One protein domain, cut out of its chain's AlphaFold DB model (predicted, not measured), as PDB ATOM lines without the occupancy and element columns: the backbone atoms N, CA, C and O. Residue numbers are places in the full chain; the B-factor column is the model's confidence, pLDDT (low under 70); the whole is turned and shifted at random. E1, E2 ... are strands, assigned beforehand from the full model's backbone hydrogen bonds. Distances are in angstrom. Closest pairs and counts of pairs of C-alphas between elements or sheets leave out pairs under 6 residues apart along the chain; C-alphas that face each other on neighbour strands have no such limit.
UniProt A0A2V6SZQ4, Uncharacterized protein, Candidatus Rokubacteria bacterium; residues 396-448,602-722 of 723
ATOM      1  N   PHE A 396     132.593 226.713 101.000       59.50
ATOM      2  CA  PHE A 396     133.627 225.690 101.162       59.50
ATOM      3  C   PHE A 396     133.182 224.332 100.614       59.50
ATOM      4  O   PHE A 396     132.097 223.842 100.950       59.50
ATOM      5  N   VAL A 397     134.035 223.706  99.795       61.94
ATOM      6  CA  VAL A 397     133.757 222.421  99.141       61.94
ATOM      7  C   VAL A 397     134.975 221.493  99.180       61.94
ATOM      8  O   VAL A 397     136.122 221.910  99.050       61.94
ATOM      9  N   VAL A 398     134.726 220.192  99.321       61.34
ATOM     10  CA  VAL A 398     135.746 219.138  99.253       61.34
ATOM     11  C   VAL A 398     135.365 218.160  98.140       61.34
ATOM     12  O   VAL A 398     134.244 217.647  98.152       61.34
ATOM     13  N   ARG A 399     136.262 217.892  97.177       63.47
ATOM     14  CA  ARG A 399     135.957 217.045  96.006       63.47
ATOM     15  C   ARG A 399     137.029 216.003  95.710       63.47
ATOM     16  O   ARG A 399     138.210 216.297  95.848       63.47
ATOM     17  N   PRO A 400     136.661 214.810  95.215       53.00
ATOM     18  CA  PRO A 400     137.609 213.790  94.773       53.00
ATOM     19  C   PRO A 400     138.229 214.087  93.396       53.00
ATOM     20  O   PRO A 400     138.324 213.201  92.554       53.00
ATOM     21  N   GLY A 401     138.656 215.325  93.141       46.47
ATOM     22  CA  GLY A 401     139.205 215.744  91.852       46.47
ATOM     23  C   GLY A 401     138.478 216.912  91.207       46.47
ATOM     24  O   GLY A 401     137.273 217.081  91.370       46.47
ATOM     25  N   LEU A 402     139.219 217.646  90.378       42.22
ATOM     26  CA  LEU A 402     138.702 218.737  89.543       42.22
ATOM     27  C   LEU A 402     137.911 218.234  88.314       42.22
ATOM     28  O   LEU A 402     137.180 218.988  87.680       42.22
ATOM     29  N   THR A 403     138.040 216.958  87.916       35.31
ATOM     30  CA  THR A 403     137.295 216.404  86.769       35.31
ATOM     31  C   THR A 403     135.884 216.050  87.206       35.31
ATOM     32  O   THR A 403     135.700 215.069  87.925       35.31
ATOM     33  N   GLY A 404     134.927 216.872  86.768       36.00
ATOM     34  CA  GLY A 404     133.482 216.693  86.860       36.00
ATOM     35  C   GLY A 404     133.021 215.351  87.416       36.00
ATOM     36  O   GLY A 404     133.039 214.321  86.765       36.00
ATOM     37  N   SER A 405     132.552 215.370  88.647       29.56
ATOM     38  CA  SER A 405     131.504 214.474  89.104       29.56
ATOM     39  C   SER A 405     130.759 215.221  90.197       29.56
ATOM     40  O   SER A 405     131.262 216.178  90.795       29.56
ATOM     41  N   VAL A 406     129.496 214.877  90.388       29.91
ATOM     42  CA  VAL A 406     128.741 215.290  91.564       29.91
ATOM     43  C   VAL A 406     129.513 214.759  92.771       29.91
ATOM     44  O   VAL A 406     129.427 213.577  93.092       29.91
ATOM     45  N   ALA A 407     130.321 215.605  93.413       31.97
ATOM     46  CA  ALA A 407     130.842 215.290  94.729       31.97
ATOM     47  C   ALA A 407     129.630 215.302  95.660       31.97
ATOM     48  O   ALA A 407     129.131 216.359  96.038       31.97
ATOM     49  N   THR A 408     129.093 214.122  95.966       34.97
ATOM     50  CA  THR A 408     128.242 213.974  97.144       34.97
ATOM     51  C   THR A 408     129.053 214.486  98.336       34.97
ATOM     52  O   THR A 408     130.230 214.118  98.419       34.97
ATOM     53  N   PRO A 409     128.477 215.313  99.231       35.22
ATOM     54  CA  PRO A 409     129.157 215.767 100.435       35.22
ATOM     55  C   PRO A 409     129.830 214.576 101.107       35.22
ATOM     56  O   PRO A 409     129.198 213.555 101.406       35.22
ATOM     57  N   VAL A 410     131.147 214.675 101.238       39.12
ATOM     58  CA  VAL A 410     132.003 213.565 101.649       39.12
ATOM     59  C   VAL A 410     131.597 213.092 103.048       39.12
ATOM     60  O   VAL A 410     131.458 211.891 103.273       39.12
ATOM     61  N   ALA A 411     131.221 214.019 103.925       37.03
ATOM     62  CA  ALA A 411     130.605 213.743 105.217       37.03
ATOM     63  C   ALA A 411     129.285 214.522 105.349       37.03
ATOM     64  O   ALA A 411     129.098 215.543 104.679       37.03
ATOM     65  N   ALA A 412     128.375 214.061 106.210       34.28
ATOM     66  CA  ALA A 412     127.250 214.893 106.620       34.28
ATOM     67  C   ALA A 412     127.848 216.133 107.310       34.28
ATOM     68  O   ALA A 412     128.615 216.002 108.253       34.28
ATOM     69  N   GLY A 413     127.612 217.326 106.760       39.91
ATOM     70  CA  GLY A 413     128.235 218.572 107.237       39.91
ATOM     71  C   GLY A 413     129.461 219.066 106.450       39.91
ATOM     72  O   GLY A 413     129.907 220.185 106.695       39.91
ATOM     73  N   VAL A 414     129.973 218.319 105.456       40.53
ATOM     74  CA  VAL A 414     131.054 218.769 104.542       40.53
ATOM     75  C   VAL A 414     130.487 219.080 103.144       40.53
ATOM     76  O   VAL A 414     130.805 218.403 102.170       40.53
ATOM     77  N   SER A 415     129.593 220.071 103.084       37.50
ATOM     78  CA  SER A 415     129.397 221.090 102.027       37.50
ATOM     79  C   SER A 415     127.947 221.595 102.054       37.50
ATOM     80  O   SER A 415     126.996 220.829 101.932       37.50
ATOM     81  N   ALA A 416     127.789 222.907 102.237       32.56
ATOM     82  CA  ALA A 416     126.519 223.631 102.140       32.56
ATOM     83  C   ALA A 416     126.544 224.626 100.966       32.56
ATOM     84  O   ALA A 416     125.911 225.669 101.023       32.56
ATOM     85  N   CYS A 417     127.294 224.313  99.908       35.72
ATOM     86  CA  CYS A 417     127.211 225.027  98.639       35.72
ATOM     87  C   CYS A 417     127.326 224.007  97.505       35.72
ATOM     88  O   CYS A 417     128.300 223.250  97.429       35.72
ATOM     89  N   ALA A 418     126.301 223.943  96.656       31.83
ATOM     90  CA  ALA A 418     126.294 223.091  95.481       31.83
ATOM     91  C   ALA A 418     127.280 223.647  94.432       31.83
ATOM     92  O   ALA A 418     127.219 224.828  94.093       31.83
ATOM     93  N   PRO A 419     128.196 222.826  93.892       30.81
ATOM     94  CA  PRO A 419     129.022 223.214  92.761       30.81
ATOM     95  C   PRO A 419     128.183 223.371  91.495       30.81
ATOM     96  O   PRO A 419     127.707 222.377  90.931       30.81
ATOM     97  N   GLY A 420     128.101 224.584  90.970       31.55
ATOM     98  CA  GLY A 420     127.901 224.808  89.546       31.55
ATOM     99  C   GLY A 420     129.181 225.416  88.996       31.55
ATOM    100  O   GLY A 420     129.628 226.424  89.523       31.55
ATOM    101  N   MET A 421     129.760 224.869  87.926       29.69
ATOM    102  CA  MET A 421     130.827 225.552  87.173       29.69
ATOM    103  C   MET A 421     130.247 226.742  86.375       29.69
ATOM    104  O   MET A 421     130.561 226.916  85.207       29.69
ATOM    105  N   ARG A 422     129.301 227.489  86.960       31.72
ATOM    106  CA  ARG A 422     128.361 228.372  86.265       31.72
ATOM    107  C   ARG A 422     128.897 229.796  86.230       31.72
ATOM    108  O   ARG A 422     129.046 230.431  87.267       31.72
ATOM    109  N   THR A 423     129.050 230.321  85.024       34.56
ATOM    110  CA  THR A 423     129.350 231.718  84.667       34.56
ATOM    111  C   THR A 423     128.142 232.656  84.868       34.56
ATOM    112  O   THR A 423     127.926 233.576  84.093       34.56
ATOM    113  N   GLU A 424     127.291 232.427  85.880       32.88
ATOM    114  CA  GLU A 424     125.987 233.116  85.993       32.88
ATOM    115  C   GLU A 424     125.575 233.565  87.407       32.88
ATOM    116  O   GLU A 424     124.403 233.883  87.626       32.88
ATOM    117  N   ARG A 425     126.497 233.566  88.378       37.81
ATOM    118  CA  ARG A 425     126.336 234.211  89.697       37.81
ATOM    119  C   ARG A 425     127.693 234.716  90.198       37.81
ATOM    120  O   ARG A 425     128.737 234.222  89.765       37.81
ATOM    121  N   GLU A 426     127.671 235.670  91.125       45.31
ATOM    122  CA  GLU A 426     128.831 235.965  91.968       45.31
ATOM    123  C   GLU A 426     129.245 234.685  92.715       45.31
ATOM    124  O   GLU A 426     128.405 233.963  93.256       45.31
ATOM    125  N   TYR A 427     130.531 234.357  92.653       54.59
ATOM    126  CA  TYR A 427     131.117 233.115  93.141       54.59
ATOM    127  C   TYR A 427     132.156 233.460  94.202       54.59
ATOM    128  O   TYR A 427     132.953 234.367  93.990       54.59
ATOM    129  N   ASP A 428     132.186 232.745  95.319       60.81
ATOM    130  CA  ASP A 428     133.280 232.830  96.288       60.81
ATOM    131  C   ASP A 428     133.453 231.445  96.909       60.81
ATOM    132  O   ASP A 428     132.598 231.001  97.674       60.81
ATOM    133  N   GLU A 429     134.486 230.710  96.498       70.25
ATOM    134  CA  GLU A 429     134.687 229.302  96.845       70.25
ATOM    135  C   GLU A 429     136.129 229.000  97.250       70.25
ATOM    136  O   GLU A 429     137.089 229.343  96.552       70.25
ATOM    137  N   PHE A 430     136.258 228.212  98.314       73.06
ATOM    138  CA  PHE A 430     137.446 227.450  98.664       73.06
ATOM    139  C   PHE A 430     137.201 225.953  98.435       73.06
ATOM    140  O   PHE A 430     136.334 225.346  99.064       73.06
ATOM    141  N   GLU A 431     137.979 225.347  97.539       76.06
ATOM    142  CA  GLU A 431     137.889 223.937  97.163       76.06
ATOM    143  C   GLU A 431     139.146 223.166  97.578       76.06
ATOM    144  O   GLU A 431     140.262 223.546  97.226       76.06
ATOM    145  N   VAL A 432     138.964 222.030  98.257       78.75
ATOM    146  CA  VAL A 432     140.029 221.029  98.433       78.75
ATOM    147  C   VAL A 432     139.863 219.904  97.412       78.75
ATOM    148  O   VAL A 432     138.908 219.125  97.495       78.75
ATOM    149  N   ASP A 433     140.820 219.782  96.486       74.81
ATOM    150  CA  ASP A 433     140.962 218.630  95.586       74.81
ATOM    151  C   ASP A 433     141.615 217.474  96.354       74.81
ATOM    152  O   ASP A 433     142.822 217.471  96.601       74.81
ATOM    153  N   LEU A 434     140.824 216.462  96.706       75.25
ATOM    154  CA  LEU A 434     141.269 215.282  97.436       75.25
ATOM    155  C   LEU A 434     142.123 214.310  96.614       75.25
ATOM    156  O   LEU A 434     142.841 213.518  97.217       75.25
ATOM    157  N   ARG A 435     142.098 214.358  95.271       69.06
ATOM    158  CA  ARG A 435     143.026 213.548  94.457       69.06
ATOM    159  C   ARG A 435     144.445 214.058  94.602       69.06
ATOM    160  O   ARG A 435     145.376 213.269  94.552       69.06
ATOM    161  N   ARG A 436     144.629 215.365  94.764       73.69
ATOM    162  CA  ARG A 436     145.966 215.979  94.800       73.69
ATOM    163  C   ARG A 436     146.322 216.603  96.145       73.69
ATOM    164  O   ARG A 436     147.453 217.041  96.316       73.69
ATOM    165  N   GLY A 437     145.384 216.655  97.087       80.81
ATOM    166  CA  GLY A 437     145.503 217.399  98.342       80.81
ATOM    167  C   GLY A 437     145.811 218.881  98.128       80.81
ATOM    168  O   GLY A 437     146.641 219.439  98.847       80.81
ATOM    169  N   LEU A 438     145.187 219.490  97.113       80.75
ATOM    170  CA  LEU A 438     145.407 220.879  96.697       80.75
ATOM    171  C   LEU A 438     144.257 221.781  97.133       80.75
ATOM    172  O   LEU A 438     143.105 221.359  97.115       80.75
ATOM    173  N   LEU A 439     144.579 223.039  97.434       83.75
ATOM    174  CA  LEU A 439     143.595 224.110  97.561       83.75
ATOM    175  C   LEU A 439     143.453 224.838  96.217       83.75
ATOM    176  O   LEU A 439     144.451 225.275  95.632       83.75
ATOM    177  N   VAL A 440     142.214 224.996  95.767       78.94
ATOM    178  CA  VAL A 440     141.823 225.871  94.661       78.94
ATOM    179  C   VAL A 440     140.832 226.887  95.207       78.94
ATOM    180  O   VAL A 440     139.889 226.523  95.898       78.94
ATOM    181  N   THR A 441     141.045 228.164  94.922       78.12
ATOM    182  CA  THR A 441     140.113 229.228  95.313       78.12
ATOM    183  C   THR A 441     139.539 229.872  94.066       78.12
ATOM    184  O   THR A 441     140.239 229.961  93.055       78.12
ATOM    185  N   ARG A 442     138.282 230.307  94.112       76.62
ATOM    186  CA  ARG A 442     137.650 231.023  93.004       76.62
ATOM    187  C   ARG A 442     136.787 232.155  93.535       76.62
ATOM    188  O   ARG A 442     136.010 231.932  94.456       76.62
ATOM    189  N   LYS A 443     136.889 233.334  92.928       75.19
ATOM    190  CA  LYS A 443     136.084 234.501  93.288       75.19
ATOM    191  C   LYS A 443     135.638 235.257  92.042       75.19
ATOM    192  O   LYS A 443     136.471 235.578  91.199       75.19
ATOM    193  N   THR A 444     134.341 235.513  91.912       77.00
ATOM    194  CA  THR A 444     133.799 236.457  90.932       77.00
ATOM    195  C   THR A 444     133.962 237.852  91.490       77.00
ATOM    196  O   THR A 444     133.443 238.152  92.560       77.00
ATOM    197  N   ASP A 445     134.698 238.672  90.756       79.06
ATOM    198  CA  ASP A 445     134.979 240.050  91.129       79.06
ATOM    199  C   ASP A 445     134.061 241.033  90.386       79.06
ATOM    200  O   ASP A 445     133.707 242.065  90.930       79.06
ATOM    201  N   LEU A 446     133.660 240.725  89.145       75.12
ATOM    202  CA  LEU A 446     132.709 241.534  88.376       75.12
ATOM    203  C   LEU A 446     131.737 240.643  87.605       75.12
ATOM    204  O   LEU A 446     132.119 239.611  87.043       75.12
ATOM    205  N   TYR A 447     130.485 241.089  87.542       77.69
ATOM    206  CA  TYR A 447     129.406 240.434  86.814       77.69
ATOM    207  C   TYR A 447     128.576 241.471  86.048       77.69
ATOM    208  O   TYR A 447     128.009 242.378  86.660       77.69
ATOM    209  N   VAL A 448     128.471 241.329  84.726       74.62
ATOM    210  CA  VAL A 448     127.663 242.203  83.860       74.62
ATOM    211  C   VAL A 448     126.645 241.361  83.093       74.62
ATOM    212  O   VAL A 448     127.006 240.393  82.422       74.62
ATOM    213  N   ASP A 602     150.064 245.595  84.952       95.00
ATOM    214  CA  ASP A 602     151.429 246.004  85.279       95.00
ATOM    215  C   ASP A 602     152.458 245.540  84.234       95.00
ATOM    216  O   ASP A 602     152.151 244.792  83.302       95.00
ATOM    217  N   ASP A 603     153.719 245.931  84.436       92.81
ATOM    218  CA  ASP A 603     154.854 245.568  83.572       92.81
ATOM    219  C   ASP A 603     155.164 244.056  83.544       92.81
ATOM    220  O   ASP A 603     155.998 243.598  82.764       92.81
ATOM    221  N   HIS A 604     154.498 243.266  84.394       91.44
ATOM    222  CA  HIS A 604     154.584 241.806  84.429       91.44
ATOM    223  C   HIS A 604     153.346 241.137  83.808       91.44
ATOM    224  O   HIS A 604     153.173 239.924  83.964       91.44
ATOM    225  N   TYR A 605     152.520 241.898  83.080       92.38
ATOM    226  CA  TYR A 605     151.332 241.429  82.358       92.38
ATOM    227  C   TYR A 605     150.214 240.903  83.270       92.38
ATOM    228  O   TYR A 605     149.405 240.068  82.860       92.38
ATOM    229  N   ARG A 606     150.171 241.360  84.525       94.94
ATOM    230  CA  ARG A 606     149.150 240.961  85.502       94.94
ATOM    231  C   ARG A 606     148.110 242.060  85.639       94.94
ATOM    232  O   ARG A 606     148.468 243.233  85.665       94.94
ATOM    233  N   VAL A 607     146.846 241.679  85.768       97.06
ATOM    234  CA  VAL A 607     145.720 242.603  85.918       97.06
ATOM    235  C   VAL A 607     145.825 243.336  87.256       97.06
ATOM    236  O   VAL A 607     145.720 242.725  88.313       97.06
ATOM    237  N   THR A 608     145.982 244.653  87.223       98.06
ATOM    238  CA  THR A 608     145.991 245.520  88.414       98.06
ATOM    239  C   THR A 608     144.633 246.155  88.673       98.06
ATOM    240  O   THR A 608     144.312 246.486  89.817       98.06
ATOM    241  N   ARG A 609     143.797 246.270  87.635       98.06
ATOM    242  CA  ARG A 609     142.431 246.782  87.745       98.06
ATOM    243  C   ARG A 609     141.510 246.157  86.709       98.06
ATOM    244  O   ARG A 609     141.906 245.983  85.563       98.06
ATOM    245  N   ALA A 610     140.266 245.897  87.091       96.81
ATOM    246  CA  ALA A 610     139.178 245.594  86.169       96.81
ATOM    247  C   ALA A 610     138.029 246.579  86.403       96.81
ATOM    248  O   ALA A 610     137.688 246.841  87.554       96.81
ATOM    249  N   THR A 611     137.451 247.139  85.342       96.75
ATOM    250  CA  THR A 611     136.370 248.134  85.429       96.75
ATOM    251  C   THR A 611     135.280 247.829  84.412       96.75
ATOM    252  O   THR A 611     135.582 247.679  83.228       96.75
ATOM    253  N   ASP A 612     134.027 247.748  84.849       89.62
ATOM    254  CA  ASP A 612     132.896 247.543  83.945       89.62
ATOM    255  C   ASP A 612     132.372 248.848  83.312       89.62
ATOM    256  O   ASP A 612     132.823 249.958  83.610       89.62
ATOM    257  N   ASP A 613     131.404 248.713  82.412       90.44
ATOM    258  CA  ASP A 613     130.749 249.816  81.707       90.44
ATOM    259  C   ASP A 613     129.879 250.714  82.609       90.44
ATOM    260  O   ASP A 613     129.539 251.836  82.227       90.44
ATOM    261  N   GLN A 614     129.593 250.271  83.836       86.12
ATOM    262  CA  GLN A 614     128.926 251.039  84.891       86.12
ATOM    263  C   GLN A 614     129.920 251.718  85.847       86.12
ATOM    264  O   GLN A 614     129.506 252.336  86.831       86.12
ATOM    265  N   ARG A 615     131.225 251.667  85.540       90.56
ATOM    266  CA  ARG A 615     132.333 252.215  86.344       90.56
ATOM    267  C   ARG A 615     132.508 251.546  87.712       90.56
ATOM    268  O   ARG A 615     133.182 252.116  88.572       90.56
ATOM    269  N   ARG A 616     131.959 250.347  87.925       87.06
ATOM    270  CA  ARG A 616     132.340 249.501  89.064       87.06
ATOM    271  C   ARG A 616     133.739 248.970  88.796       87.06
ATOM    272  O   ARG A 616     134.011 248.495  87.695       87.06
ATOM    273  N   SER A 617     134.632 249.076  89.777       88.81
ATOM    274  CA  SER A 617     136.036 248.709  89.590       88.81
ATOM    275  C   SER A 617     136.567 247.850  90.721       88.81
ATOM    276  O   SER A 617     136.351 248.191  91.878       88.81
ATOM    277  N   VAL A 618     137.352 246.833  90.378       89.12
ATOM    278  CA  VAL A 618     138.080 245.984  91.324       89.12
ATOM    279  C   VAL A 618     139.577 246.189  91.127       89.12
ATOM    280  O   VAL A 618     140.062 246.199  89.995       89.12
ATOM    281  N   GLY A 619     140.305 246.387  92.225       91.81
ATOM    282  CA  GLY A 619     141.753 246.591  92.240       91.81
ATOM    283  C   GLY A 619     142.508 245.393  92.812       91.81
ATOM    284  O   GLY A 619     142.069 244.786  93.790       91.81
ATOM    285  N   TYR A 620     143.671 245.090  92.241       97.38
ATOM    286  CA  TYR A 620     144.507 243.949  92.612       97.38
ATOM    287  C   TYR A 620     145.929 244.409  92.932       97.38
ATOM    288  O   TYR A 620     146.553 245.139  92.166       97.38
ATOM    289  N   VAL A 621     146.455 243.954  94.068       97.69
ATOM    290  CA  VAL A 621     147.824 244.240  94.513       97.69
ATOM    291  C   VAL A 621     148.575 242.930  94.662       97.69
ATOM    292  O   VAL A 621     148.036 241.964  95.204       97.69
ATOM    293  N   TYR A 622     149.829 242.914  94.219       97.69
ATOM    294  CA  TYR A 622     150.695 241.739  94.231       97.69
ATOM    295  C   TYR A 622     151.815 241.859  95.268       97.69
ATOM    296  O   TYR A 622     152.313 242.952  95.532       97.69
ATOM    297  N   ASP A 623     152.226 240.729  95.841       95.75
ATOM    298  CA  ASP A 623     153.435 240.632  96.658       95.75
ATOM    299  C   ASP A 623     154.706 240.600  95.784       95.75
ATOM    300  O   ASP A 623     154.651 240.519  94.552       95.75
ATOM    301  N   SER A 624     155.878 240.627  96.423       94.50
ATOM    302  CA  SER A 624     157.173 240.542  95.730       94.50
ATOM    303  C   SER A 624     157.415 239.195  95.038       94.50
ATOM    304  O   SER A 624     158.263 239.108  94.154       94.50
ATOM    305  N   GLY A 625     156.683 238.146  95.425       91.69
ATOM    306  CA  GLY A 625     156.678 236.845  94.752       91.69
ATOM    307  C   GLY A 625     155.731 236.795  93.551       91.69
ATOM    308  O   GLY A 625     155.680 235.788  92.856       91.69
ATOM    309  N   GLY A 626     154.974 237.860  93.302       94.50
ATOM    310  CA  GLY A 626     154.022 237.983  92.214       94.50
ATOM    311  C   GLY A 626     152.709 237.227  92.382       94.50
ATOM    312  O   GLY A 626     152.064 236.889  91.388       94.50
ATOM    313  N   ARG A 627     152.297 236.988  93.625       94.75
ATOM    314  CA  ARG A 627     150.974 236.466  93.996       94.75
ATOM    315  C   ARG A 627     150.094 237.604  94.482       94.75
ATOM    316  O   ARG A 627     150.603 238.620  94.938       94.75
ATOM    317  N   ILE A 628     148.778 237.446  94.402       95.00
ATOM    318  CA  ILE A 628     147.843 238.465  94.892       95.00
ATOM    319  C   ILE A 628     148.011 238.621  96.404       95.00
ATOM    320  O   ILE A 628     147.759 237.682  97.142       95.00
ATOM    321  N   ALA A 629     148.397 239.809  96.859       95.69
ATOM    322  CA  ALA A 629     148.484 240.179  98.268       95.69
ATOM    323  C   ALA A 629     147.155 240.737  98.792       95.69
ATOM    324  O   ALA A 629     146.758 240.453  99.924       95.69
ATOM    325  N   SER A 630     146.444 241.518  97.974       92.50
ATOM    326  CA  SER A 630     145.115 242.017  98.322       92.50
ATOM    327  C   SER A 630     144.256 242.323  97.105       92.50
ATOM    328  O   SER A 630     144.767 242.667  96.041       92.50
ATOM    329  N   VAL A 631     142.945 242.252  97.303       89.56
ATOM    330  CA  VAL A 631     141.923 242.649  96.332       89.56
ATOM    331  C   VAL A 631     141.001 243.659  96.989       89.56
ATOM    332  O   VAL A 631     140.627 243.467  98.143       89.56
ATOM    333  N   THR A 632     140.674 244.728  96.275       83.94
ATOM    334  CA  THR A 632     139.696 245.737  96.698       83.94
ATOM    335  C   THR A 632     138.523 245.679  95.738       83.94
ATOM    336  O   THR A 632     138.727 245.922  94.551       83.94
ATOM    337  N   ASP A 633     137.343 245.310  96.225       78.38
ATOM    338  CA  ASP A 633     136.139 245.185  95.399       78.38
ATOM    339  C   ASP A 633     135.524 246.547  95.026       78.38
ATOM    340  O   ASP A 633     136.033 247.610  95.400       78.38
ATOM    341  N   GLU A 634     134.423 246.528  94.276       76.12
ATOM    342  CA  GLU A 634     133.734 247.730  93.804       76.12
ATOM    343  C   GLU A 634     133.108 248.576  94.918       76.12
ATOM    344  O   GLU A 634     132.796 249.748  94.696       76.12
ATOM    345  N   TRP A 635     132.940 248.008  96.114       73.81
ATOM    346  CA  TRP A 635     132.437 248.696  97.303       73.81
ATOM    347  C   TRP A 635     133.565 249.179  98.220       73.81
ATOM    348  O   TRP A 635     133.300 249.712  99.302       73.81
ATOM    349  N   GLY A 636     134.823 248.998  97.810       72.00
ATOM    350  CA  GLY A 636     135.999 249.355  98.594       72.00
ATOM    351  C   GLY A 636     136.314 248.369  99.720       72.00
ATOM    352  O   GLY A 636     137.154 248.676 100.569       72.00
ATOM    353  N   GLN A 637     135.670 247.198  99.764       75.88
ATOM    354  CA  GLN A 637     136.027 246.166 100.731       75.88
ATOM    355  C   GLN A 637     137.325 245.500 100.303       75.88
ATOM    356  O   GLN A 637     137.525 245.130  99.147       75.88
ATOM    357  N   VAL A 638     138.216 245.326 101.273       81.94
ATOM    358  CA  VAL A 638     139.527 244.728 101.044       81.94
ATOM    359  C   VAL A 638     139.509 243.274 101.501       81.94
ATOM    360  O   VAL A 638     139.027 242.966 102.587       81.94
ATOM    361  N   VAL A 639     140.097 242.384 100.708       83.31
ATOM    362  CA  VAL A 639     140.465 241.021 101.109       83.31
ATOM    363  C   VAL A 639     141.978 240.888 101.000       83.31
ATOM    364  O   VAL A 639     142.565 241.276  99.991       83.31
ATOM    365  N   ARG A 640     142.622 240.354 102.038       89.00
ATOM    366  CA  ARG A 640     144.071 240.154 102.121       89.00
ATOM    367  C   ARG A 640     144.414 238.674 102.103       89.00
ATOM    368  O   ARG A 640     143.745 237.866 102.741       89.00
ATOM    369  N   TYR A 641     145.495 238.344 101.413       91.44
ATOM    370  CA  TYR A 641     146.022 236.993 101.279       91.44
ATOM    371  C   TYR A 641     147.405 236.944 101.932       91.44
ATOM    372  O   TYR A 641     148.269 237.781 101.663       91.44
ATOM    373  N   ARG A 642     147.608 235.984 102.835       94.75
ATOM    374  CA  ARG A 642     148.848 235.807 103.598       94.75
ATOM    375  C   ARG A 642     149.554 234.546 103.149       94.75
ATOM    376  O   ARG A 642     148.937 233.483 103.074       94.75
ATOM    377  N   TYR A 643     150.854 234.667 102.910       94.12
ATOM    378  CA  TYR A 643     151.682 233.573 102.430       94.12
ATOM    379  C   TYR A 643     152.882 233.330 103.341       94.12
ATOM    380  O   TYR A 643     153.512 234.281 103.797       94.12
ATOM    381  N   GLU A 644     153.244 232.061 103.517       93.62
ATOM    382  CA  GLU A 644     154.532 231.633 104.067       93.62
ATOM    383  C   GLU A 644     155.276 230.839 102.992       93.62
ATOM    384  O   GLU A 644     154.783 229.830 102.486       93.62
ATOM    385  N   GLY A 645     156.453 231.309 102.568       89.56
ATOM    386  CA  GLY A 645     157.114 230.736 101.393       89.56
ATOM    387  C   GLY A 645     156.199 230.833 100.170       89.56
ATOM    388  O   GLY A 645     155.820 231.942  99.802       89.56
ATOM    389  N   THR A 646     155.822 229.696  99.563       87.12
ATOM    390  CA  THR A 646     154.854 229.600  98.444       87.12
ATOM    391  C   THR A 646     153.405 229.354  98.873       87.12
ATOM    392  O   THR A 646     152.514 229.367  98.024       87.12
ATOM    393  N   ASP A 647     153.165 229.114 100.158       90.56
ATOM    394  CA  ASP A 647     151.931 228.510 100.651       90.56
ATOM    395  C   ASP A 647     150.956 229.588 101.133       90.56
ATOM    396  O   ASP A 647     151.341 230.473 101.894       90.56
ATOM    397  N   LEU A 648     149.699 229.541 100.676       92.12
ATOM    398  CA  LEU A 648     148.634 230.431 101.149       92.12
ATOM    399  C   LEU A 648     148.189 229.962 102.536       92.12
ATOM    400  O   LEU A 648     147.523 228.941 102.644       92.12
ATOM    401  N   VAL A 649     148.533 230.699 103.587       95.12
ATOM    402  CA  VAL A 649     148.267 230.292 104.979       95.12
ATOM    403  C   VAL A 649     147.027 230.955 105.565       95.12
ATOM    404  O   VAL A 649     146.394 230.376 106.449       95.12
ATOM    405  N   ALA A 650     146.642 232.135 105.069       92.69
ATOM    406  CA  ALA A 650     145.413 232.792 105.496       92.69
ATOM    407  C   ALA A 650     144.794 233.699 104.425       92.69
ATOM    408  O   ALA A 650     145.493 234.290 103.601       92.69
ATOM    409  N   VAL A 651     143.471 233.837 104.487       88.69
ATOM    410  CA  VAL A 651     142.683 234.855 103.789       88.69
ATOM    411  C   VAL A 651     141.901 235.627 104.847       88.69
ATOM    412  O   VAL A 651     141.237 235.022 105.691       88.69
ATOM    413  N   GLU A 652     141.993 236.951 104.818       86.31
ATOM    414  CA  GLU A 652     141.455 237.856 105.836       86.31
ATOM    415  C   GLU A 652     140.646 238.971 105.171       86.31
ATOM    416  O   GLU A 652     141.002 239.454 104.098       86.31
ATOM    417  N   ALA A 653     139.574 239.421 105.813       79.31
ATOM    418  CA  ALA A 653     138.879 240.635 105.410       79.31
ATOM    419  C   ALA A 653     139.688 241.895 105.788       79.31
ATOM    420  O   ALA A 653     140.687 241.850 106.515       79.31
ATOM    421  N   GLY A 654     139.265 243.050 105.273       76.12
ATOM    422  CA  GLY A 654     139.951 244.333 105.431       76.12
ATOM    423  C   GLY A 654     140.069 244.794 106.885       76.12
ATOM    424  O   GLY A 654     141.033 245.480 107.230       76.12
ATOM    425  N   ASP A 655     139.147 244.346 107.732       79.38
ATOM    426  CA  ASP A 655     139.094 244.553 109.181       79.38
ATOM    427  C   ASP A 655     139.967 243.561 109.984       79.38
ATOM    428  O   ASP A 655     140.028 243.647 111.206       79.38
ATOM    429  N   GLY A 656     140.658 242.629 109.315       80.75
ATOM    430  CA  GLY A 656     141.491 241.598 109.944       80.75
ATOM    431  C   GLY A 656     140.732 240.335 110.355       80.75
ATOM    432  O   GLY A 656     141.337 239.407 110.892       80.75
ATOM    433  N   ARG A 657     139.422 240.249 110.093       84.44
ATOM    434  CA  ARG A 657     138.639 239.042 110.364       84.44
ATOM    435  C   ARG A 657     139.098 237.888 109.474       84.44
ATOM    436  O   ARG A 657     139.179 238.023 108.254       84.44
ATOM    437  N   LEU A 658     139.346 236.731 110.083       83.44
ATOM    438  CA  LEU A 658     139.733 235.516 109.371       83.44
ATOM    439  C   LEU A 658     138.586 235.027 108.472       83.44
ATOM    440  O   LEU A 658     137.454 234.899 108.930       83.44
ATOM    441  N   LEU A 659     138.888 234.715 107.211       79.88
ATOM    442  CA  LEU A 659     137.974 234.040 106.281       79.88
ATOM    443  C   LEU A 659     138.388 232.582 106.068       79.88
ATOM    444  O   LEU A 659     137.538 231.693 106.040       79.88
ATOM    445  N   LEU A 660     139.696 232.342 105.958       85.56
ATOM    446  CA  LEU A 660     140.286 231.021 105.779       85.56
ATOM    447  C   LEU A 660     141.658 230.976 106.441       85.56
ATOM    448  O   LEU A 660     142.467 231.871 106.224       85.56
ATOM    449  N   ARG A 661     141.955 229.905 107.171       92.50
ATOM    450  CA  ARG A 661     143.314 229.513 107.554       92.50
ATOM    451  C   ARG A 661     143.619 228.144 106.981       92.50
ATOM    452  O   ARG A 661     142.783 227.249 107.070       92.50
ATOM    453  N   VAL A 662     144.821 227.969 106.444       92.81
ATOM    454  CA  VAL A 662     145.258 226.718 105.823       92.81
ATOM    455  C   VAL A 662     146.523 226.212 106.486       92.81
ATOM    456  O   VAL A 662     147.445 226.970 106.768       92.81
ATOM    457  N   ARG A 663     146.564 224.904 106.729       94.62
ATOM    458  CA  ARG A 663     147.748 224.182 107.195       94.62
ATOM    459  C   ARG A 663     148.150 223.151 106.160       94.62
ATOM    460  O   ARG A 663     147.288 222.546 105.516       94.62
ATOM    461  N   TYR A 664     149.452 222.913 106.060       92.50
ATOM    462  CA  TYR A 664     150.025 221.964 105.117       92.50
ATOM    463  C   TYR A 664     150.885 220.915 105.821       92.50
ATOM    464  O   TYR A 664     151.483 221.168 106.864       92.50
ATOM    465  N   ALA A 665     150.948 219.719 105.243       89.38
ATOM    466  CA  ALA A 665     151.912 218.681 105.589       89.38
ATOM    467  C   ALA A 665     152.394 218.021 104.294       89.38
ATOM    468  O   ALA A 665     151.579 217.668 103.448       89.38
ATOM    469  N   ALA A 666     153.714 217.891 104.115       83.94
ATOM    470  CA  ALA A 666     154.322 217.287 102.921       83.94
ATOM    471  C   ALA A 666     153.786 217.848 101.579       83.94
ATOM    472  O   ALA A 666     153.525 217.091 100.647       83.94
ATOM    473  N   ARG A 667     153.607 219.178 101.482       83.00
ATOM    474  CA  ARG A 667     152.998 219.856 100.315       83.00
ATOM    475  C   ARG A 667     151.628 219.280  99.945       83.00
ATOM    476  O   ARG A 667     151.356 218.960  98.785       83.00
ATOM    477  N   ARG A 668     150.769 219.139 100.955       87.25
ATOM    478  CA  ARG A 668     149.344 218.794 100.859       87.25
ATOM    479  C   ARG A 668     148.577 219.541 101.940       87.25
ATOM    480  O   ARG A 668     149.128 219.766 103.015       87.25
ATOM    481  N   VAL A 669     147.328 219.918 101.675       89.44
ATOM    482  CA  VAL A 669     146.448 220.519 102.694       89.44
ATOM    483  C   VAL A 669     146.262 219.520 103.841       89.44
ATOM    484  O   VAL A 669     145.776 218.425 103.615       89.44
ATOM    485  N   SER A 670     146.640 219.861 105.068       92.75
ATOM    486  CA  SER A 670     146.469 218.996 106.249       92.75
ATOM    487  C   SER A 670     145.342 219.469 107.165       92.75
ATOM    488  O   SER A 670     144.752 218.676 107.902       92.75
ATOM    489  N   GLY A 671     144.981 220.750 107.093       90.38
ATOM    490  CA  GLY A 671     143.844 221.288 107.824       90.38
ATOM    491  C   GLY A 671     143.389 222.647 107.317       90.38
ATOM    492  O   GLY A 671     144.151 223.365 106.672       90.38
ATOM    493  N   LEU A 672     142.139 222.973 107.625       89.81
ATOM    494  CA  LEU A 672     141.504 224.244 107.305       89.81
ATOM    495  C   LEU A 672     140.691 224.730 108.495       89.81
ATOM    496  O   LEU A 672     139.934 223.936 109.051       89.81
ATOM    497  N   ASP A 673     140.800 226.015 108.823       87.38
ATOM    498  CA  ASP A 673     139.850 226.697 109.707       87.38
ATOM    499  C   ASP A 673     139.113 227.751 108.886       87.38
ATOM    500  O   ASP A 673     139.733 228.601 108.243       87.38
ATOM    501  N   LEU A 674     137.790 227.681 108.883       81.62
ATOM    502  CA  LEU A 674     136.934 228.662 108.236       81.62
ATOM    503  C   LEU A 674     136.633 229.803 109.208       81.62
ATOM    504  O   LEU A 674     136.580 229.609 110.424       81.62
ATOM    505  N   GLY A 675     136.388 230.996 108.669       72.69
ATOM    506  CA  GLY A 675     136.037 232.171 109.470       72.69
ATOM    507  C   GLY A 675     134.745 232.027 110.289       72.69
ATOM    508  O   GLY A 675     134.557 232.748 111.264       72.69
ATOM    509  N   ASP A 676     133.884 231.068 109.940       73.38
ATOM    510  CA  ASP A 676     132.670 230.716 110.687       73.38
ATOM    511  C   ASP A 676     132.914 229.745 111.864       73.38
ATOM    512  O   ASP A 676     131.968 229.299 112.512       73.38
ATOM    513  N   GLY A 677     134.178 229.408 112.147       78.38
ATOM    514  CA  GLY A 677     134.592 228.539 113.250       78.38
ATOM    515  C   GLY A 677     134.666 227.049 112.903       78.38
ATOM    516  O   GLY A 677     135.182 226.260 113.698       78.38
ATOM    517  N   ARG A 678     134.209 226.623 111.717       81.94
ATOM    518  CA  ARG A 678     134.327 225.220 111.292       81.94
ATOM    519  C   ARG A 678     135.775 224.866 110.969       81.94
ATOM    520  O   ARG A 678     136.455 225.589 110.248       81.94
ATOM    521  N   SER A 679     136.226 223.709 111.450       86.69
ATOM    522  CA  SER A 679     137.584 223.210 111.216       86.69
ATOM    523  C   SER A 679     137.577 221.817 110.591       86.69
ATOM    524  O   SER A 679     136.880 220.919 111.061       86.69
ATOM    525  N   PHE A 680     138.389 221.620 109.555       86.06
ATOM    526  CA  PHE A 680     138.542 220.350 108.845       86.06
ATOM    527  C   PHE A 680     139.988 219.861 108.939       86.06
ATOM    528  O   PHE A 680     140.930 220.656 108.937       86.06
ATOM    529  N   ARG A 681     140.177 218.540 108.996       90.44
ATOM    530  CA  ARG A 681     141.503 217.902 108.912       90.44
ATOM    531  C   ARG A 681     141.540 216.891 107.779       90.44
ATOM    532  O   ARG A 681     140.557 216.193 107.535       90.44
ATOM    533  N   PHE A 682     142.689 216.802 107.123       88.44
ATOM    534  CA  PHE A 682     142.896 215.979 105.939       88.44
ATOM    535  C   PHE A 682     144.140 215.111 106.105       88.44
ATOM    536  O   PHE A 682     145.165 215.560 106.614       88.44
ATOM    537  N   ALA A 683     144.051 213.867 105.650       88.62
ATOM    538  CA  ALA A 683     145.195 212.977 105.504       88.62
ATOM    539  C   ALA A 683     145.101 212.248 104.164       88.62
ATOM    540  O   ALA A 683     144.007 211.898 103.724       88.62
ATOM    541  N   PHE A 684     146.240 212.004 103.526       86.19
ATOM    542  CA  PHE A 684     146.303 211.409 102.194       86.19
ATOM    543  C   PHE A 684     147.274 210.236 102.169       86.19
ATOM    544  O   PHE A 684     148.316 210.276 102.822       86.19
ATOM    545  N   VAL A 685     146.942 209.225 101.374       84.50
ATOM    546  CA  VAL A 685     147.810 208.094 101.053       84.50
ATOM    547  C   VAL A 685     148.122 208.156  99.563       84.50
ATOM    548  O   VAL A 685     147.208 208.163  98.737       84.50
ATOM    549  N   PHE A 686     149.407 208.193  99.222       79.94
ATOM    550  CA  PHE A 686     149.907 208.197  97.846       79.94
ATOM    551  C   PHE A 686     150.671 206.893  97.564       79.94
ATOM    552  O   PHE A 686     151.243 206.319  98.494       79.94
ATOM    553  N   PRO A 687     150.672 206.402  96.311       70.44
ATOM    554  CA  PRO A 687     151.359 205.164  95.939       70.44
ATOM    555  C   PRO A 687     152.895 205.303  95.955       70.44
ATOM    556  O   PRO A 687     153.595 204.299  96.062       70.44
ATOM    557  N   GLY A 688     153.420 206.530  95.901       66.50
ATOM    558  CA  GLY A 688     154.837 206.872  95.960       66.50
ATOM    559  C   GLY A 688     155.091 208.234  96.624       66.50
ATOM    560  O   GLY A 688     154.258 208.771  97.353       66.50
ATOM    561  N   ARG A 689     156.300 208.786  96.425       60.94
ATOM    562  CA  ARG A 689     156.743 210.059  97.042       60.94
ATOM    563  C   ARG A 689     156.599 211.278  96.121       60.94
ATOM    564  O   ARG A 689     157.004 212.374  96.511       60.94
ATOM    565  N   SER A 690     156.076 211.116  94.902       56.41
ATOM    566  CA  SER A 690     155.960 212.229  93.955       56.41
ATOM    567  C   SER A 690     154.826 213.185  94.351       56.41
ATOM    568  O   SER A 690     153.688 212.751  94.535       56.41
ATOM    569  N   PRO A 691     155.067 214.509  94.400       49.12
ATOM    570  CA  PRO A 691     154.029 215.497  94.690       49.12
ATOM    571  C   PRO A 691     153.024 215.680  93.537       49.12
ATOM    572  O   PRO A 691     152.069 216.446  93.686       49.12
ATOM    573  N   TYR A 692     153.201 214.985  92.410       49.94
ATOM    574  CA  TYR A 692     152.283 215.001  91.266       49.94
ATOM    575  C   TYR A 692     151.398 213.753  91.178       49.94
ATOM    576  O   TYR A 692     150.496 213.713  90.342       49.94
ATOM    577  N   GLU A 693     151.638 212.751  92.027       65.88
ATOM    578  CA  GLU A 693     150.801 211.556  92.092       65.88
ATOM    579  C   GLU A 693     149.436 211.860  92.701       65.88
ATOM    580  O   GLU A 693     149.270 212.768  93.522       65.88
ATOM    581  N   GLU A 694     148.454 211.067  92.283       71.62
ATOM    582  CA  GLU A 694     147.108 211.116  92.827       71.62
ATOM    583  C   GLU A 694     147.004 210.237  94.073       71.62
ATOM    584  O   GLU A 694     147.618 209.172  94.163       71.62
ATOM    585  N   ALA A 695     146.230 210.697  95.050       71.00
ATOM    586  CA  ALA A 695     145.986 209.974  96.277       71.00
ATOM    587  C   ALA A 695     145.208 208.699  95.947       71.00
ATOM    588  O   ALA A 695     144.138 208.753  95.335       71.00
ATOM    589  N   ILE A 696     145.730 207.554  96.383       79.31
ATOM    590  CA  ILE A 696     144.973 206.299  96.365       79.31
ATOM    591  C   ILE A 696     143.878 206.312  97.432       79.31
ATOM    592  O   ILE A 696     142.855 205.646  97.270       79.31
ATOM    593  N   GLU A 697     144.068 207.120  98.478       79.88
ATOM    594  CA  GLU A 697     143.078 207.349  99.515       79.88
ATOM    595  C   GLU A 697     143.192 208.749 100.138       79.88
ATOM    596  O   GLU A 697     144.291 209.240 100.397       79.88
ATOM    597  N   ALA A 698     142.051 209.360 100.455       83.06
ATOM    598  CA  ALA A 698     141.953 210.568 101.266       83.06
ATOM    599  C   ALA A 698     141.043 210.341 102.481       83.06
ATOM    600  O   ALA A 698     139.955 209.776 102.370       83.06
ATOM    601  N   ARG A 699     141.461 210.832 103.648       84.25
ATOM    602  CA  ARG A 699     140.662 210.886 104.872       84.25
ATOM    603  C   ARG A 699     140.321 212.334 105.195       84.25
ATOM    604  O   ARG A 699     141.214 213.172 105.269       84.25
ATOM    605  N   VAL A 700     139.044 212.595 105.442       84.06
ATOM    606  CA  VAL A 700     138.514 213.900 105.847       84.06
ATOM    607  C   VAL A 700     137.895 213.769 107.231       84.06
ATOM    608  O   VAL A 700     137.076 212.877 107.450       84.06
ATOM    609  N   VAL A 701     138.276 214.650 108.151       84.69
ATOM    610  CA  VAL A 701     137.655 214.797 109.472       84.69
ATOM    611  C   VAL A 701     136.897 216.118 109.490       84.69
ATOM    612  O   VAL A 701     137.501 217.178 109.308       84.69
ATOM    613  N   ALA A 702     135.583 216.036 109.667       78.81
ATOM    614  CA  ALA A 702     134.673 217.172 109.722       78.81
ATOM    615  C   ALA A 702     134.653 217.832 111.122       78.81
ATOM    616  O   ALA A 702     135.160 217.238 112.081       78.81
ATOM    617  N   PRO A 703     134.068 219.039 111.266       76.69
ATOM    618  CA  PRO A 703     134.018 219.760 112.540       76.69
ATOM    619  C   PRO A 703     133.294 219.000 113.658       76.69
ATOM    620  O   PRO A 703     133.649 219.133 114.822       76.69
ATOM    621  N   ASP A 704     132.311 218.171 113.305       77.12
ATOM    622  CA  ASP A 704     131.554 217.317 114.227       77.12
ATOM    623  C   ASP A 704     132.309 216.030 114.635       77.12
ATOM    624  O   ASP A 704     131.758 215.158 115.310       77.12
ATOM    625  N   GLY A 705     133.566 215.885 114.197       77.25
ATOM    626  CA  GLY A 705     134.403 214.712 114.428       77.25
ATOM    627  C   GLY A 705     134.116 213.536 113.490       77.25
ATOM    628  O   GLY A 705     134.793 212.507 113.593       77.25
ATOM    629  N   GLN A 706     133.160 213.656 112.561       75.50
ATOM    630  CA  GLN A 706     132.877 212.605 111.590       75.50
ATOM    631  C   GLN A 706     134.080 212.403 110.666       75.50
ATOM    632  O   GLN A 706     134.590 213.342 110.051       75.50
ATOM    633  N   GLN A 707     134.520 211.151 110.537       80.31
ATOM    634  CA  GLN A 707     135.592 210.765 109.628       80.31
ATOM    635  C   GLN A 707     135.018 210.094 108.384       80.31
ATOM    636  O   GLN A 707     134.169 209.203 108.474       80.31
ATOM    637  N   THR A 708     135.529 210.489 107.221       74.31
ATOM    638  CA  THR A 708     135.226 209.843 105.942       74.31
ATOM    639  C   THR A 708     136.510 209.462 105.222       74.31
ATOM    640  O   THR A 708     137.395 210.300 105.062       74.31
ATOM    641  N   ARG A 709     136.598 208.212 104.755       77.06
ATOM    642  CA  ARG A 709     137.666 207.733 103.860       77.06
ATOM    643  C   ARG A 709     137.157 207.645 102.425       77.06
ATOM    644  O   ARG A 709     136.031 207.195 102.215       77.06
ATOM    645  N   ILE A 710     137.973 208.045 101.456       69.00
ATOM    646  CA  ILE A 710     137.631 208.092 100.031       69.00
ATOM    647  C   ILE A 710     138.757 207.493  99.199       69.00
ATOM    648  O   ILE A 710     139.915 207.778  99.480       69.00
ATOM    649  N   ASP A 711     138.425 206.709  98.174       64.06
ATOM    650  CA  ASP A 711     139.396 206.180  97.210       64.06
ATOM    651  C   ASP A 711     139.740 207.166  96.072       64.06
ATOM    652  O   ASP A 711     139.090 208.195  95.880       64.06
ATOM    653  N   ALA A 712     140.734 206.815  95.249       58.00
ATOM    654  CA  ALA A 712     141.121 207.578  94.052       58.00
ATOM    655  C   ALA A 712     139.979 207.835  93.045       58.00
ATOM    656  O   ALA A 712     140.078 208.732  92.208       58.00
ATOM    657  N   LYS A 713     138.898 207.043  93.091       52.62
ATOM    658  CA  LYS A 713     137.723 207.158  92.211       52.62
ATOM    659  C   LYS A 713     136.603 207.993  92.842       52.62
ATOM    660  O   LYS A 713     135.521 208.089  92.263       52.62
ATOM    661  N   GLY A 714     136.836 208.578  94.017       55.59
ATOM    662  CA  GLY A 714     135.871 209.404  94.732       55.59
ATOM    663  C   GLY A 714     134.788 208.637  95.483       55.59
ATOM    664  O   GLY A 714     133.783 209.230  95.878       55.59
ATOM    665  N   ARG A 715     134.960 207.329  95.694       59.12
ATOM    666  CA  ARG A 715     134.005 206.490  96.423       59.12
ATOM    667  C   ARG A 715     134.320 206.503  97.912       59.12
ATOM    668  O   ARG A 715     135.458 206.286  98.316       59.12
ATOM    669  N   THR A 716     133.299 206.722  98.734       62.44
ATOM    670  CA  THR A 716     133.414 206.606 100.190       62.44
ATOM    671  C   THR A 716     133.667 205.151 100.582       62.44
ATOM    672  O   THR A 716     132.829 204.293 100.328       62.44
ATOM    673  N   LEU A 717     134.811 204.892 101.214       58.97
ATOM    674  CA  LEU A 717     135.222 203.570 101.689       58.97
ATOM    675  C   LEU A 717     134.673 203.256 103.086       58.97
ATOM    676  O   LEU A 717     134.369 202.107 103.382       58.97
ATOM    677  N   ALA A 718     134.555 204.267 103.953       66.00
ATOM    678  CA  ALA A 718     134.022 204.125 105.308       66.00
ATOM    679  C   ALA A 718     133.569 205.479 105.878       66.00
ATOM    680  O   ALA A 718     134.184 206.512 105.588       66.00
ATOM    681  N   ARG A 719     132.534 205.453 106.731       59.75
ATOM    682  CA  ARG A 719     132.124 206.559 107.610       59.75
ATOM    683  C   ARG A 719     132.056 206.069 109.050       59.75
ATOM    684  O   ARG A 719     131.484 205.017 109.310       59.75
ATOM    685  N   GLY A 720     132.601 206.850 109.974       57.62
ATOM    686  CA  GLY A 720     132.530 206.569 111.405       57.62
ATOM    687  C   GLY A 720     132.931 207.789 112.227       57.62
ATOM    688  O   GLY A 720     133.585 208.699 111.717       57.62
ATOM    689  N   ARG A 721     132.534 207.823 113.499       50.28
ATOM    690  CA  ARG A 721     133.220 208.660 114.490       50.28
ATOM    691  C   ARG A 721     134.451 207.876 114.939       50.28
ATOM    692  O   ARG A 721     134.362 206.661 115.104       50.28
ATOM    693  N   GLY A 722     135.606 208.536 115.020       46.62
ATOM    694  CA  GLY A 722     136.792 207.895 115.597       46.62
ATOM    695  C   GLY A 722     136.537 207.485 117.056       46.62
ATOM    696  O   GLY A 722     135.563 207.974 117.633       46.62
TER     697      GLY A 722
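Overview. This is residues 396 to 448 and 602 to 722 of the 723 residues of an uncharacterized protein of Candidatus Rokubacteria bacterium (UniProt A0A2V6SZQ4). One long sheet of eleven strands, E4 to E14, twists and curls into an open trough, and a small sheet of three strands, E1 to E3, lies over its hollow side. The long strand E3 spans part of the opening, with one end near E10 and the other near E4 and E5, but the contacts between the two sheets are few. The printed part has 174 residues with fourteen named strands, E1 to E14 in chain order, and no named helix; the class is all strand. The large sheet runs in chain order and is antiparallel, while the small one, in the order E1, E2, E3, is mixed. The whole is compact, with a radius of gyration of the C-alphas of 17.5 A, and elongated, with spans of 51 by 32 by 30 A.

Arrangement. The large sheet is a meander, each strand the antiparallel neighbour of the one before: E4, residues 607 to 612; E5, 617 to 622; E6, 628 to 632; E7, 638 to 644; E8, 647 to 653; E9, 658 to 665; E10, 668 to 674; E11, 679 to 685; E12, 697 to 701; E13, 706 to 711; and E14, 716 to 721. It is strongly twisted, its strands' lines turning by 93 degrees from edge to edge. At the edge strand E4, N 610 and O 618 of E5 are 2.9 A apart, within hydrogen-bond range. At the other edge, N 717 of E14 and O 709 of E13 are 2.8 A apart, also within range. In the small sheet, E2, residues 428 to 433, and E3, residues 438 to 448, form an antiparallel hairpin, with N 431 and O 440 at 2.8 A. E1, residues 396 to 399, is parallel to E2, with N 397 and O 430 at 2.9 A. The closest C-alphas of E3 and E10 are those of Leu 438 and Arg 668, 6.1 A apart. The closest of E3 and E5 are those of Asp 445 and Val 618, at 6.7 A.

Along the chain. E4 begins at C-alpha 607, (145.720, 242.603, 85.918), and E14 ends at C-alpha 721, (133.220, 208.660, 114.490). E9 is 21.1 A long, E11 20.9 A and E7 20.1 A. E3 is 30.6 A long, from C-alpha 438 at (145.407, 220.879, 96.697).

Size, cuts and confidence. The C-alphas farthest apart, of Asp 613 and Gly 722, are 54.2 A apart. Residues 449 to 601 are not printed, and C-alphas 448 and 602 stand 24.1 A apart across the cut. The links E1 to E2 and E11 to E12 are long. Mean pLDDT of the printed part is 73.6; it is under 70 at residues 396 to 428, 435, 688 to 693 and 710 to 722.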